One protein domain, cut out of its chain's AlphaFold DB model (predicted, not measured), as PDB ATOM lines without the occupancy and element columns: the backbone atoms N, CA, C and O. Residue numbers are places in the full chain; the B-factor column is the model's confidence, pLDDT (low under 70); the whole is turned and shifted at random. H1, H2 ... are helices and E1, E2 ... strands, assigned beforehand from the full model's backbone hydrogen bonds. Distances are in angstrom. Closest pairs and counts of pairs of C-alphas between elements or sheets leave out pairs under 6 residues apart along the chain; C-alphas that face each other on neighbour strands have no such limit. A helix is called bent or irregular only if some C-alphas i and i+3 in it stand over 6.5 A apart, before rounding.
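AT A GLANCE: This is residues 4 to 88 of the 144 residues of an uncharacterized protein of Planctomycetes bacterium SRT547 (UniProt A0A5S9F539). Two long helices, H1 and H3, lie side by side and run opposite ways; the short helix H2 caps one end of the pair, and a small two-stranded ribbon, E1 with E2, lies at the other. H4 leads off from the ribbon and crosses H3 near its last residues, about perpendicular to it. The printed part has 85 residues, in the order E1 H1 H2 H3 E2 H4, mostly helix, with the two strands antiparallel. It is elongated, spanning 41 by 26 by 20 A, and only just loose, close to compact, with a radius of gyration of the C-alphas of 14.7 A.

IN THESE COORDINATES: E1 is residues 4 to 6, beginning at C-alpha 4 (48.376, 45.075, 285.248). H1, residues 8 to 26, is 27.1 A long. H2, residues 28 to 36, is irregular: C-alphas 29 and 32 are 8.0 A apart. H3, residues 41 to 60, is 29.1 A long and begins at C-alpha 41 (72.852, 54.397, 283.831). E2 is residues 66 to 69. H4, residues 70 to 83, is 20.0 A long and ends at C-alpha 83 (58.467, 46.260, 265.186).

HOW THE PARTS SIT: E1 and E2 are antiparallel neighbours at 158 degrees, with N 4 and O 68 within hydrogen-bond range at 2.8 A. H1 and H3 touch at a shallow tilt of 27 degrees, opposite ways; their closest C-alphas, Leu 22 and Cys 44, are 5.4 A apart. H1 and H2 touch only at the corner, closest at the C-alphas of Leu 24 and Tyr 30, 6.1 A. H2 and H3 are apart. Residues 53 to 57 of H3 touch residues 76 to 81 of H4, about perpendicular at 84 degrees, with the C-alphas of Ile 53 and Ala 77 closest at 6.2 A. H1 and H4 are apart. Every O i to N i+4 pair is within hydrogen-bond range in H1, H3 and H4; in H2, 3 of 5 are.

THE WHOLE: The C-alphas farthest apart, of Arg 29 and Glu 72, are 42.1 A apart. The printed part has no cut, and its five links between named elements are tight. Mean pLDDT of the printed part is 79.6; residue 43 and residues 84 to 88 are under 70.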
ATOM      1  N   ILE A   4      47.622  43.836 285.398       74.62
ATOM      2  CA  ILE A   4      48.376  45.075 285.248       74.62
ATOM      3  C   ILE A   4      47.407  46.120 284.697       74.62
ATOM      4  O   ILE A   4      46.708  45.863 283.719       74.62
ATOM      5  N   THR A   5      47.388  47.297 285.317       81.69
ATOM      6  CA  THR A   5      46.667  48.465 284.806       81.69
ATOM      7  C   THR A   5      47.682  49.475 284.296       81.69
ATOM      8  O   THR A   5      48.527  49.951 285.056       81.69
ATOM      9  N   LEU A   6      47.605  49.792 283.009       78.94
ATOM     10  CA  LEU A   6      48.398  50.823 282.359       78.94
ATOM     11  C   LEU A   6      47.543  52.075 282.232       78.94
ATOM     12  O   LEU A   6      46.474  52.025 281.633       78.94
ATOM     13  N   THR A   7      48.031  53.184 282.775       83.12
ATOM     14  CA  THR A   7      47.351  54.479 282.706       83.12
ATOM     15  C   THR A   7      48.273  55.527 282.105       83.12
ATOM     16  O   THR A   7      49.504  55.405 282.172       83.12
ATOM     17  N   LEU A   8      47.687  56.590 281.556       86.44
ATOM     18  CA  LEU A   8      48.454  57.735 281.066       86.44
ATOM     19  C   LEU A   8      49.306  58.367 282.180       86.44
ATOM     20  O   LEU A   8      50.479  58.661 281.971       86.44
ATOM     21  N   GLU A   9      48.759  58.489 283.392       82.69
ATOM     22  CA  GLU A   9      49.481  59.041 284.546       82.69
ATOM     23  C   GLU A   9      50.723  58.205 284.907       82.69
ATOM     24  O   GLU A   9      51.779  58.754 285.239       82.69
ATOM     25  N   LEU A  10      50.618  56.872 284.843       75.88
ATOM     26  CA  LEU A  10      51.750  55.975 285.077       75.88
ATOM     27  C   LEU A  10      52.844  56.194 284.026       75.88
ATOM     28  O   LEU A  10      54.021  56.287 284.384       75.88
ATOM     29  N   LEU A  11      52.455  56.292 282.752       80.94
ATOM     30  CA  LEU A  11      53.377  56.560 281.654       80.94
ATOM     31  C   LEU A  11      54.105  57.895 281.854       80.94
ATOM     32  O   LEU A  11      55.333  57.922 281.810       80.94
ATOM     33  N   GLU A  12      53.369  58.977 282.104       78.94
ATOM     34  CA  GLU A  12      53.939  60.319 282.271       78.94
ATOM     35  C   GLU A  12      54.934  60.367 283.433       78.94
ATOM     36  O   GLU A  12      56.042  60.894 283.298       78.94
ATOM     37  N   LYS A  13      54.578  59.770 284.577       74.88
ATOM     38  CA  LYS A  13      55.487  59.684 285.724       74.88
ATOM     39  C   LYS A  13      56.747  58.904 285.369       74.88
ATOM     40  O   LYS A  13      57.843  59.366 285.683       74.88
ATOM     41  N   LEU A  14      56.607  57.746 284.729       75.00
ATOM     42  CA  LEU A  14      57.752  56.903 284.401       75.00
ATOM     43  C   LEU A  14      58.688  57.586 283.396       75.00
ATOM     44  O   LEU A  14      59.897  57.594 283.620       75.00
ATOM     45  N   ASP A  15      58.150  58.190 282.338       75.56
ATOM     46  CA  ASP A  15      58.936  58.880 281.308       75.56
ATOM     47  C   ASP A  15      59.714  60.072 281.888       75.56
ATOM     48  O   ASP A  15      60.934  60.176 281.715       75.56
ATOM     49  N   ILE A  16      59.045  60.920 282.681       76.69
ATOM     50  CA  ILE A  16      59.668  62.091 283.313       76.69
ATOM     51  C   ILE A  16      60.786  61.671 284.270       76.69
ATOM     52  O   ILE A  16      61.877  62.247 284.230       76.69
ATOM     53  N   GLN A  17      60.536  60.699 285.153       77.19
ATOM     54  CA  GLN A  17      61.538  60.304 286.147       77.19
ATOM     55  C   GLN A  17      62.719  59.580 285.501       77.19
ATOM     56  O   GLN A  17      63.868  59.890 285.819       77.19
ATOM     57  N   SER A  18      62.462  58.683 284.546       77.38
ATOM     58  CA  SER A  18      63.521  57.949 283.844       77.38
ATOM     59  C   SER A  18      64.413  58.894 283.044       77.38
ATOM     60  O   SER A  18      65.637  58.792 283.115       77.38
ATOM     61  N   SER A  19      63.817  59.873 282.356       78.06
ATOM     62  CA  SER A  19      64.550  60.896 281.606       78.06
ATOM     63  C   SER A  19      65.402  61.788 282.511       78.06
ATOM     64  O   SER A  19      66.551  62.084 282.184       78.06
ATOM     65  N   ARG A  20      64.877  62.193 283.677       77.50
ATOM     66  CA  ARG A  20      65.629  62.994 284.659       77.50
ATOM     67  C   ARG A  20      66.819  62.231 285.224       77.50
ATOM     68  O   ARG A  20      67.925  62.760 285.206       77.50
ATOM     69  N   LEU A  21      66.601  61.003 285.693       76.75
ATOM     70  CA  LEU A  21      67.666  60.167 286.248       76.75
ATOM     71  C   LEU A  21      68.739  59.874 285.197       76.75
ATOM     72  O   LEU A  21      69.925  60.006 285.483       76.75
ATOM     73  N   LEU A  22      68.336  59.574 283.959       84.56
ATOM     74  CA  LEU A  22      69.280  59.386 282.862       84.56
ATOM     75  C   LEU A  22      70.115  60.651 282.613       84.56
ATOM     76  O   LEU A  22      71.334  60.553 282.484       84.56
ATOM     77  N   GLY A  23      69.487  61.829 282.621       85.50
ATOM     78  CA  GLY A  23      70.187  63.109 282.508       85.50
ATOM     79  C   GLY A  23      71.217  63.332 283.620       85.50
ATOM     80  O   GLY A  23      72.330  63.762 283.330       85.50
ATOM     81  N   LEU A  24      70.894  62.970 284.868       78.12
ATOM     82  CA  LEU A  24      71.842  63.047 285.989       78.12
ATOM     83  C   LEU A  24      73.064  62.150 285.765       78.12
ATOM     84  O   LEU A  24      74.185  62.597 285.975       78.12
ATOM     85  N   THR A  25      72.870  60.922 285.272       85.12
ATOM     86  CA  THR A  25      73.992  59.996 285.002       85.12
ATOM     87  C   THR A  25      74.924  60.454 283.878       85.12
ATOM     88  O   THR A  25      76.031  59.939 283.753       85.12
ATOM     89  N   GLN A  26      74.486  61.394 283.037       90.69
ATOM     90  CA  GLN A  26      75.263  61.914 281.910       90.69
ATOM     91  C   GLN A  26      75.951  63.247 282.224       90.69
ATOM     92  O   GLN A  26      76.830  63.675 281.473       90.69
ATOM     93  N   ASP A  27      75.553  63.915 283.305       90.19
ATOM     94  CA  ASP A  27      76.056  65.230 283.668       90.19
ATOM     95  C   ASP A  27      77.125  65.115 284.769       90.19
ATOM     96  O   ASP A  27      76.811  64.766 285.910       90.19
ATOM     97  N   PRO A  28      78.394  65.449 284.467       90.44
ATOM     98  CA  PRO A  28      79.505  65.261 285.398       90.44
ATOM     99  C   PRO A  28      79.387  66.116 286.663       90.44
ATOM    100  O   PRO A  28      80.066  65.836 287.643       90.44
ATOM    101  N   ARG A  29      78.529  67.146 286.681       92.75
ATOM    102  CA  ARG A  29      78.283  67.963 287.880       92.75
ATOM    103  C   ARG A  29      77.571  67.192 288.991       92.75
ATOM    104  O   ARG A  29      77.567  67.659 290.124       92.75
ATOM    105  N   TYR A  30      76.959  66.053 288.667       86.69
ATOM    106  CA  TYR A  30      76.209  65.218 289.601       86.69
ATOM    107  C   TYR A  30      76.898  63.874 289.880       86.69
ATOM    108  O   TYR A  30      76.244  62.978 290.401       86.69
ATOM    109  N   SER A  31      78.192  63.720 289.562       85.56
ATOM    110  CA  SER A  31      78.932  62.464 289.778       85.56
ATOM    111  C   SER A  31      78.816  61.950 291.209       85.56
ATOM    112  O   SER A  31      78.474  60.791 291.411       85.56
ATOM    113  N   ASP A  32      79.015  62.835 292.186       80.44
ATOM    114  CA  ASP A  32      79.028  62.474 293.606       80.44
ATOM    115  C   ASP A  32      77.638  62.015 294.063       80.44
ATOM    116  O   ASP A  32      77.510  61.053 294.809       80.44
ATOM    117  N   PHE A  33      76.583  62.651 293.546       74.06
ATOM    118  CA  PHE A  33      75.196  62.258 293.799       74.06
ATOM    119  C   PHE A  33      74.860  60.914 293.136       74.06
ATOM    120  O   PHE A  33      74.210  60.060 293.728       74.06
ATOM    121  N   VAL A  34      75.300  60.703 291.896       73.00
ATOM    122  CA  VAL A  34      75.100  59.435 291.181       73.00
ATOM    123  C   VAL A  34      75.799  58.286 291.908       73.00
ATOM    124  O   VAL A  34      75.224  57.204 292.001       73.00
ATOM    125  N   GLU A  35      76.997  58.522 292.443       78.75
ATOM    126  CA  GLU A  35      77.753  57.538 293.217       78.75
ATOM    127  C   GLU A  35      77.125  57.278 294.593       78.75
ATOM    128  O   GLU A  35      76.872  56.123 294.925       78.75
ATOM    129  N   GLU A  36      76.796  58.329 295.358       78.25
ATOM    130  CA  GLU A  36      76.182  58.221 296.693       78.25
ATOM    131  C   GLU A  36      74.880  57.410 296.673       78.25
ATOM    132  O   GLU A  36      74.624  56.614 297.576       78.25
ATOM    133  N   PHE A  37      74.063  57.600 295.634       73.69
ATOM    134  CA  PHE A  37      72.768  56.934 295.481       73.69
ATOM    135  C   PHE A  37      72.806  55.718 294.545       73.69
ATOM    136  O   PHE A  37      71.747  55.198 294.193       73.69
ATOM    137  N   GLU A  38      73.996  55.276 294.127       80.94
ATOM    138  CA  GLU A  38      74.206  54.120 293.244       80.94
ATOM    139  C   GLU A  38      73.337  54.154 291.963       80.94
ATOM    140  O   GLU A  38      72.840  53.131 291.479       80.94
ATOM    141  N   ILE A  39      73.126  55.345 291.387       74.31
ATOM    142  CA  ILE A  39      72.228  55.531 290.241       74.31
ATOM    143  C   ILE A  39      72.861  54.919 288.990       74.31
ATOM    144  O   ILE A  39      73.798  55.450 288.394       74.31
ATOM    145  N   ASN A  40      72.310  53.793 288.547       80.94
ATOM    146  CA  ASN A  40      72.861  53.038 287.434       80.94
ATOM    147  C   ASN A  40      72.302  53.500 286.074       80.94
ATOM    148  O   ASN A  40      71.112  53.367 285.786       80.94
ATOM    149  N   HIS A  41      73.193  53.948 285.186       81.62
ATOM    150  CA  HIS A  41      72.852  54.397 283.831       81.62
ATOM    151  C   HIS A  41      72.068  53.362 283.000       81.62
ATOM    152  O   HIS A  41      71.125  53.710 282.282       81.62
ATOM    153  N   VAL A  42      72.439  52.082 283.096       77.50
ATOM    154  CA  VAL A  42      71.779  50.990 282.366       77.50
ATOM    155  C   VAL A  42      70.360  50.790 282.890       77.50
ATOM    156  O   VAL A  42      69.435  50.654 282.094       77.50
ATOM    157  N   GLN A  43      70.160  50.840 284.209       69.50
ATOM    158  CA  GLN A  43      68.825  50.745 284.807       69.50
ATOM    159  C   GLN A  43      67.935  51.924 284.404       69.50
ATOM    160  O   GLN A  43      66.789  51.712 284.014       69.50
ATOM    161  N   CYS A  44      68.451  53.157 284.413       76.56
ATOM    162  CA  CYS A  44      67.703  54.323 283.931       76.56
ATOM    163  C   CYS A  44      67.320  54.183 282.449       76.56
ATOM    164  O   CYS A  44      66.188  54.483 282.067       76.56
ATOM    165  N   SER A  45      68.235  53.669 281.623       77.88
ATOM    166  CA  SER A  45      67.975  53.401 280.203       77.88
ATOM    167  C   SER A  45      66.921  52.308 279.995       77.88
ATOM    168  O   SER A  45      66.081  52.432 279.106       77.88
ATOM    169  N   LEU A  46      66.911  51.266 280.834       74.56
ATOM    170  CA  LEU A  46      65.877  50.227 280.821       74.56
ATOM    171  C   LEU A  46      64.496  50.787 281.169       74.56
ATOM    172  O   LEU A  46      63.526  50.475 280.484       74.56
ATOM    173  N   TRP A  47      64.397  51.638 282.194       74.06
ATOM    174  CA  TRP A  47      63.127  52.273 282.555       74.06
ATOM    175  C   TRP A  47      62.600  53.193 281.452       74.06
ATOM    176  O   TRP A  47      61.396  53.202 281.179       74.06
ATOM    177  N   LEU A  48      63.496  53.885 280.745       80.06
ATOM    178  CA  LEU A  48      63.131  54.661 279.565       80.06
ATOM    179  C   LEU A  48      62.620  53.761 278.425       80.06
ATOM    180  O   LEU A  48      61.590  54.064 277.822       80.06
ATOM    181  N   ASP A  49      63.276  52.631 278.152       76.19
ATOM    182  CA  ASP A  49      62.807  51.652 277.162       76.19
ATOM    183  C   ASP A  49      61.423  51.083 277.529       76.19
ATOM    184  O   ASP A  49      60.554  50.967 276.661       76.19
ATOM    185  N   ILE A  50      61.176  50.802 278.813       76.69
ATOM    186  CA  ILE A  50      59.865  50.367 279.316       76.69
ATOM    187  C   ILE A  50      58.814  51.458 279.089       76.69
ATOM    188  O   ILE A  50      57.754  51.163 278.538       76.69
ATOM    189  N   SER A  51      59.101  52.718 279.435       80.62
ATOM    190  CA  SER A  51      58.160  53.832 279.232       80.62
ATOM    191  C   SER A  51      57.735  53.976 277.766       80.62
ATOM    192  O   SER A  51      56.558  54.143 277.465       80.62
ATOM    193  N   ARG A  52      58.667  53.785 276.827       84.25
ATOM    194  CA  ARG A  52      58.389  53.808 275.386       84.25
ATOM    195  C   ARG A  52      57.487  52.655 274.949       84.25
ATOM    196  O   ARG A  52      56.626  52.853 274.097       84.25
ATOM    197  N   ILE A  53      57.656  51.459 275.519       82.75
ATOM    198  CA  ILE A  53      56.736  50.341 275.268       82.75
ATOM    199  C   ILE A  53      55.339  50.684 275.775       82.75
ATOM    200  O   ILE A  53      54.376  50.496 275.036       82.75
ATOM    201  N   LEU A  54      55.227  51.226 276.991       82.00
ATOM    202  CA  LEU A  54      53.941  51.642 277.552       82.00
ATOM    203  C   LEU A  54      53.265  52.706 276.682       82.00
ATOM    204  O   LEU A  54      52.083  52.576 276.379       82.00
ATOM    205  N   ALA A  55      54.027  53.692 276.202       87.50
ATOM    206  CA  ALA A  55      53.536  54.706 275.275       87.50
ATOM    207  C   ALA A  55      52.965  54.087 273.998       87.50
ATOM    208  O   ALA A  55      51.883  54.468 273.572       87.50
ATOM    209  N   HIS A  56      53.642  53.093 273.419       88.56
ATOM    210  CA  HIS A  56      53.140  52.393 272.235       88.56
ATOM    211  C   HIS A  56      51.901  51.533 272.501       88.56
ATOM    212  O   HIS A  56      51.100  51.342 271.587       88.56
ATOM    213  N   ILE A  57      51.742  50.987 273.709       83.56
ATOM    214  CA  ILE A  57      50.520  50.266 274.083       83.56
ATOM    215  C   ILE A  57      49.363  51.259 274.208       83.56
ATOM    216  O   ILE A  57      48.327  51.042 273.589       83.56
ATOM    217  N   LEU A  58      49.549  52.355 274.946       87.44
ATOM    218  CA  LEU A  58      48.504  53.357 275.159       87.44
ATOM    219  C   LEU A  58      48.118  54.077 273.860       87.44
ATOM    220  O   LEU A  58      46.935  54.202 273.581       87.44
ATOM    221  N   ASP A  59      49.078  54.447 273.011       91.06
ATOM    222  CA  ASP A  59      48.827  55.057 271.694       91.06
ATOM    223  C   ASP A  59      47.931  54.174 270.803       91.06
ATOM    224  O   ASP A  59      46.992  54.648 270.170       91.06
ATOM    225  N   ARG A  60      48.146  52.849 270.822       89.94
ATOM    226  CA  ARG A  60      47.297  51.885 270.097       89.94
ATOM    227  C   ARG A  60      45.897  51.719 270.684       89.94
ATOM    228  O   ARG A  60      45.045  51.149 270.009       89.94
ATOM    229  N   ASN A  61      45.688  52.169 271.916       88.31
ATOM    230  CA  ASN A  61      44.413  52.137 272.626       88.31
ATOM    231  C   ASN A  61      43.881  53.561 272.860       88.31
ATOM    232  O   ASN A  61      43.205  53.806 273.849       88.31
ATOM    233  N   GLU A  62      44.224  54.515 271.983       91.56
ATOM    234  CA  GLU A  62      43.721  55.901 272.026       91.56
ATOM    235  C   GLU A  62      43.962  56.618 273.370       91.56
ATOM    236  O   GLU A  62      43.241  57.542 273.740       91.56
ATOM    237  N   TYR A  63      45.018  56.215 274.085       89.00
ATOM    238  CA  TYR A  63      45.373  56.668 275.432       89.00
ATOM    239  C   TYR A  63      44.327  56.366 276.518       89.00
ATOM    240  O   TYR A  63      44.382  56.957 277.598       89.00
ATOM    241  N   GLU A  64      43.415  55.427 276.269       91.00
ATOM    242  CA  GLU A  64      42.552  54.865 277.304       91.00
ATOM    243  C   GLU A  64      43.340  53.945 278.248       91.00
ATOM    244  O   GLU A  64      44.368  53.364 277.884       91.00
ATOM    245  N   ASP A  65      42.843  53.803 279.479       88.75
ATOM    246  CA  ASP A  65      43.422  52.883 280.453       88.75
ATOM    247  C   ASP A  65      43.305  51.437 279.953       88.75
ATOM    248  O   ASP A  65      42.222  50.949 279.626       88.75
ATOM    249  N   VAL A  66      44.427  50.718 279.949       86.38
ATOM    250  CA  VAL A  66      44.490  49.322 279.501       86.38
ATOM    251  C   VAL A  66      44.643  48.415 280.713       86.38
ATOM    252  O   VAL A  66      45.585  48.558 281.494       86.38
ATOM    253  N   VAL A  67      43.743  47.444 280.854       88.12
ATOM    254  CA  VAL A  67      43.845  46.382 281.861       88.12
ATOM    255  C   VAL A  67      44.127  45.071 281.148       88.12
ATOM    256  O   VAL A  67      43.317  44.619 280.345       88.12
ATOM    257  N   CYS A  68      45.258  44.452 281.460       80.69
ATOM    258  CA  CYS A  68      45.682  43.188 280.867       80.69
ATOM    259  C   CYS A  68      46.332  42.293 281.927       80.69
ATOM    260  O   CYS A  68      46.731  42.759 282.997       80.69
ATOM    261  N   ASP A  69      46.456  40.999 281.661       82.31
ATOM    262  CA  ASP A  69      47.292  40.131 282.493       82.31
ATOM    263  C   ASP A  69      48.778  40.198 282.078       82.31
ATOM    264  O   ASP A  69      49.161  40.902 281.139       82.31
ATOM    265  N   TYR A  70      49.644  39.496 282.815       72.62
ATOM    266  CA  TYR A  70      51.086  39.478 282.539       72.62
ATOM    267  C   TYR A  70      51.440  38.846 281.188       72.62
ATOM    268  O   TYR A  70      52.427  39.250 280.569       72.62
ATOM    269  N   GLU A  71      50.678  37.850 280.738       75.88
ATOM    270  CA  GLU A  71      50.963  37.137 279.494       75.88
ATOM    271  C   GLU A  71      50.608  38.014 278.292       75.88
ATOM    272  O   GLU A  71      51.425  38.201 277.384       75.88
ATOM    273  N   GLU A  72      49.432  38.634 278.334       75.88
ATOM    274  CA  GLU A  72      48.962  39.583 277.336       75.88
ATOM    275  C   GLU A  72      49.883  40.809 277.261       75.88
ATOM    276  O   GLU A  72      50.330  41.186 276.172       75.88
ATOM    277  N   PHE A  73      50.269  41.369 278.415       75.00
ATOM    278  CA  PHE A  73      51.261  42.442 278.491       75.00
ATOM    279  C   PHE A  73      52.592  42.035 277.848       75.00
ATOM    280  O   PHE A  73      53.136  42.754 277.004       75.00
ATOM    281  N   GLY A  74      53.100  40.850 278.200       74.06
ATOM    282  CA  GLY A  74      54.342  40.319 277.648       74.06
ATOM    283  C   GLY A  74      54.281  40.145 276.127       74.06
ATOM    284  O   GLY A  74      55.244  40.464 275.423       74.06
ATOM    285  N   LEU A  75      53.146  39.691 275.591       76.31
ATOM    286  CA  LEU A  75      52.942  39.540 274.152       76.31
ATOM    287  C   LEU A  75      52.880  40.898 273.434       76.31
ATOM    288  O   LEU A  75      53.486  41.054 272.368       76.31
ATOM    289  N   MET A  76      52.184  41.886 274.005       77.81
ATOM    290  CA  MET A  76      52.134  43.250 273.469       77.81
ATOM    291  C   MET A  76      53.532  43.877 273.411       77.81
ATOM    292  O   MET A  76      53.947  44.361 272.354       77.81
ATOM    293  N   ALA A  77      54.294  43.778 274.504       75.38
ATOM    294  CA  ALA A  77      55.665  44.273 274.577       75.38
ATOM    295  C   ALA A  77      56.568  43.609 273.523       75.38
ATOM    296  O   ALA A  77      57.284  44.302 272.796       75.38
ATOM    297  N   LYS A  78      56.493  42.279 273.365       75.00
ATOM    298  CA  LYS A  78      57.250  41.533 272.339       75.00
ATOM    299  C   LYS A  78      56.936  42.007 270.921       75.00
ATOM    300  O   LYS A  78      57.861  42.239 270.141       75.00
ATOM    301  N   LYS A  79      55.655  42.201 270.589       78.00
ATOM    302  CA  LYS A  79      55.232  42.714 269.273       78.00
ATOM    303  C   LYS A  79      55.805  44.107 269.001       78.00
ATOM    304  O   LYS A  79      56.284  44.365 267.899       78.00
ATOM    305  N   ILE A  80      55.788  44.991 270.000       79.94
ATOM    306  CA  ILE A  80      56.346  46.345 269.889       79.94
ATOM    307  C   ILE A  80      57.865  46.287 269.680       79.94
ATOM    308  O   ILE A  80      58.371  46.885 268.728       79.94
ATOM    309  N   MET A  81      58.585  45.505 270.491       72.31
ATOM    310  CA  MET A  81      60.042  45.351 270.385       72.31
ATOM    311  C   MET A  81      60.503  44.777 269.039       72.31
ATOM    312  O   MET A  81      61.547  45.191 268.530       72.31
ATOM    313  N   ALA A  82      59.731  43.850 268.464       76.19
ATOM    314  CA  ALA A  82      59.989  43.291 267.138       76.19
ATOM    315  C   ALA A  82      59.751  44.317 266.016       76.19
ATOM    316  O   ALA A  82      60.448  44.300 265.008       76.19
ATOM    317  N   SER A  83      58.794  45.237 266.191       75.62
ATOM    318  CA  SER A  83      58.467  46.260 265.186       75.62
ATOM    319  C   SER A  83      59.409  47.472 265.168       75.62
ATOM    320  O   SER A  83      59.425  48.219 264.194       75.62
ATOM    321  N   LEU A  84      60.197  47.684 266.227       69.06
ATOM    322  CA  LEU A  84      61.021  48.885 266.426       69.06
ATOM    323  C   LEU A  84      62.471  48.500 266.739       69.06
ATOM    324  O   LEU A  84      63.025  48.865 267.778       69.06
ATOM    325  N   ASP A  85      63.065  47.714 265.836       58.91
ATOM    326  CA  ASP A  85      64.210  46.851 266.133       58.91
ATOM    327  C   ASP A  85      65.423  47.595 266.741       58.91
ATOM    328  O   ASP A  85      66.110  47.074 267.620       58.91
ATOM    329  N   THR A  86      65.616  48.867 266.380       59.69
ATOM    330  CA  THR A  86      66.749  49.701 266.807       59.69
ATOM    331  C   THR A  86      66.527  50.529 268.083       59.69
ATOM    332  O   THR A  86      67.477  51.144 268.558       59.69
ATOM    333  N   LYS A  87      65.313  50.578 268.659       65.94
ATOM    334  CA  LYS A  87      64.981  51.521 269.756       65.94
ATOM    335  C   LYS A  87      65.096  50.970 271.185       65.94
ATOM    336  O   LYS A  87      65.066  51.772 272.109       65.94
ATOM    337  N   PHE A  88      65.239  49.654 271.361       67.62
ATOM    338  CA  PHE A  88      65.144  48.973 272.668       67.62
ATOM    339  C   PHE A  88      66.381  48.128 272.997       67.62
ATOM    340  O   PHE A  88      66.277  46.960 273.375       67.62
TER     341      PHE A  88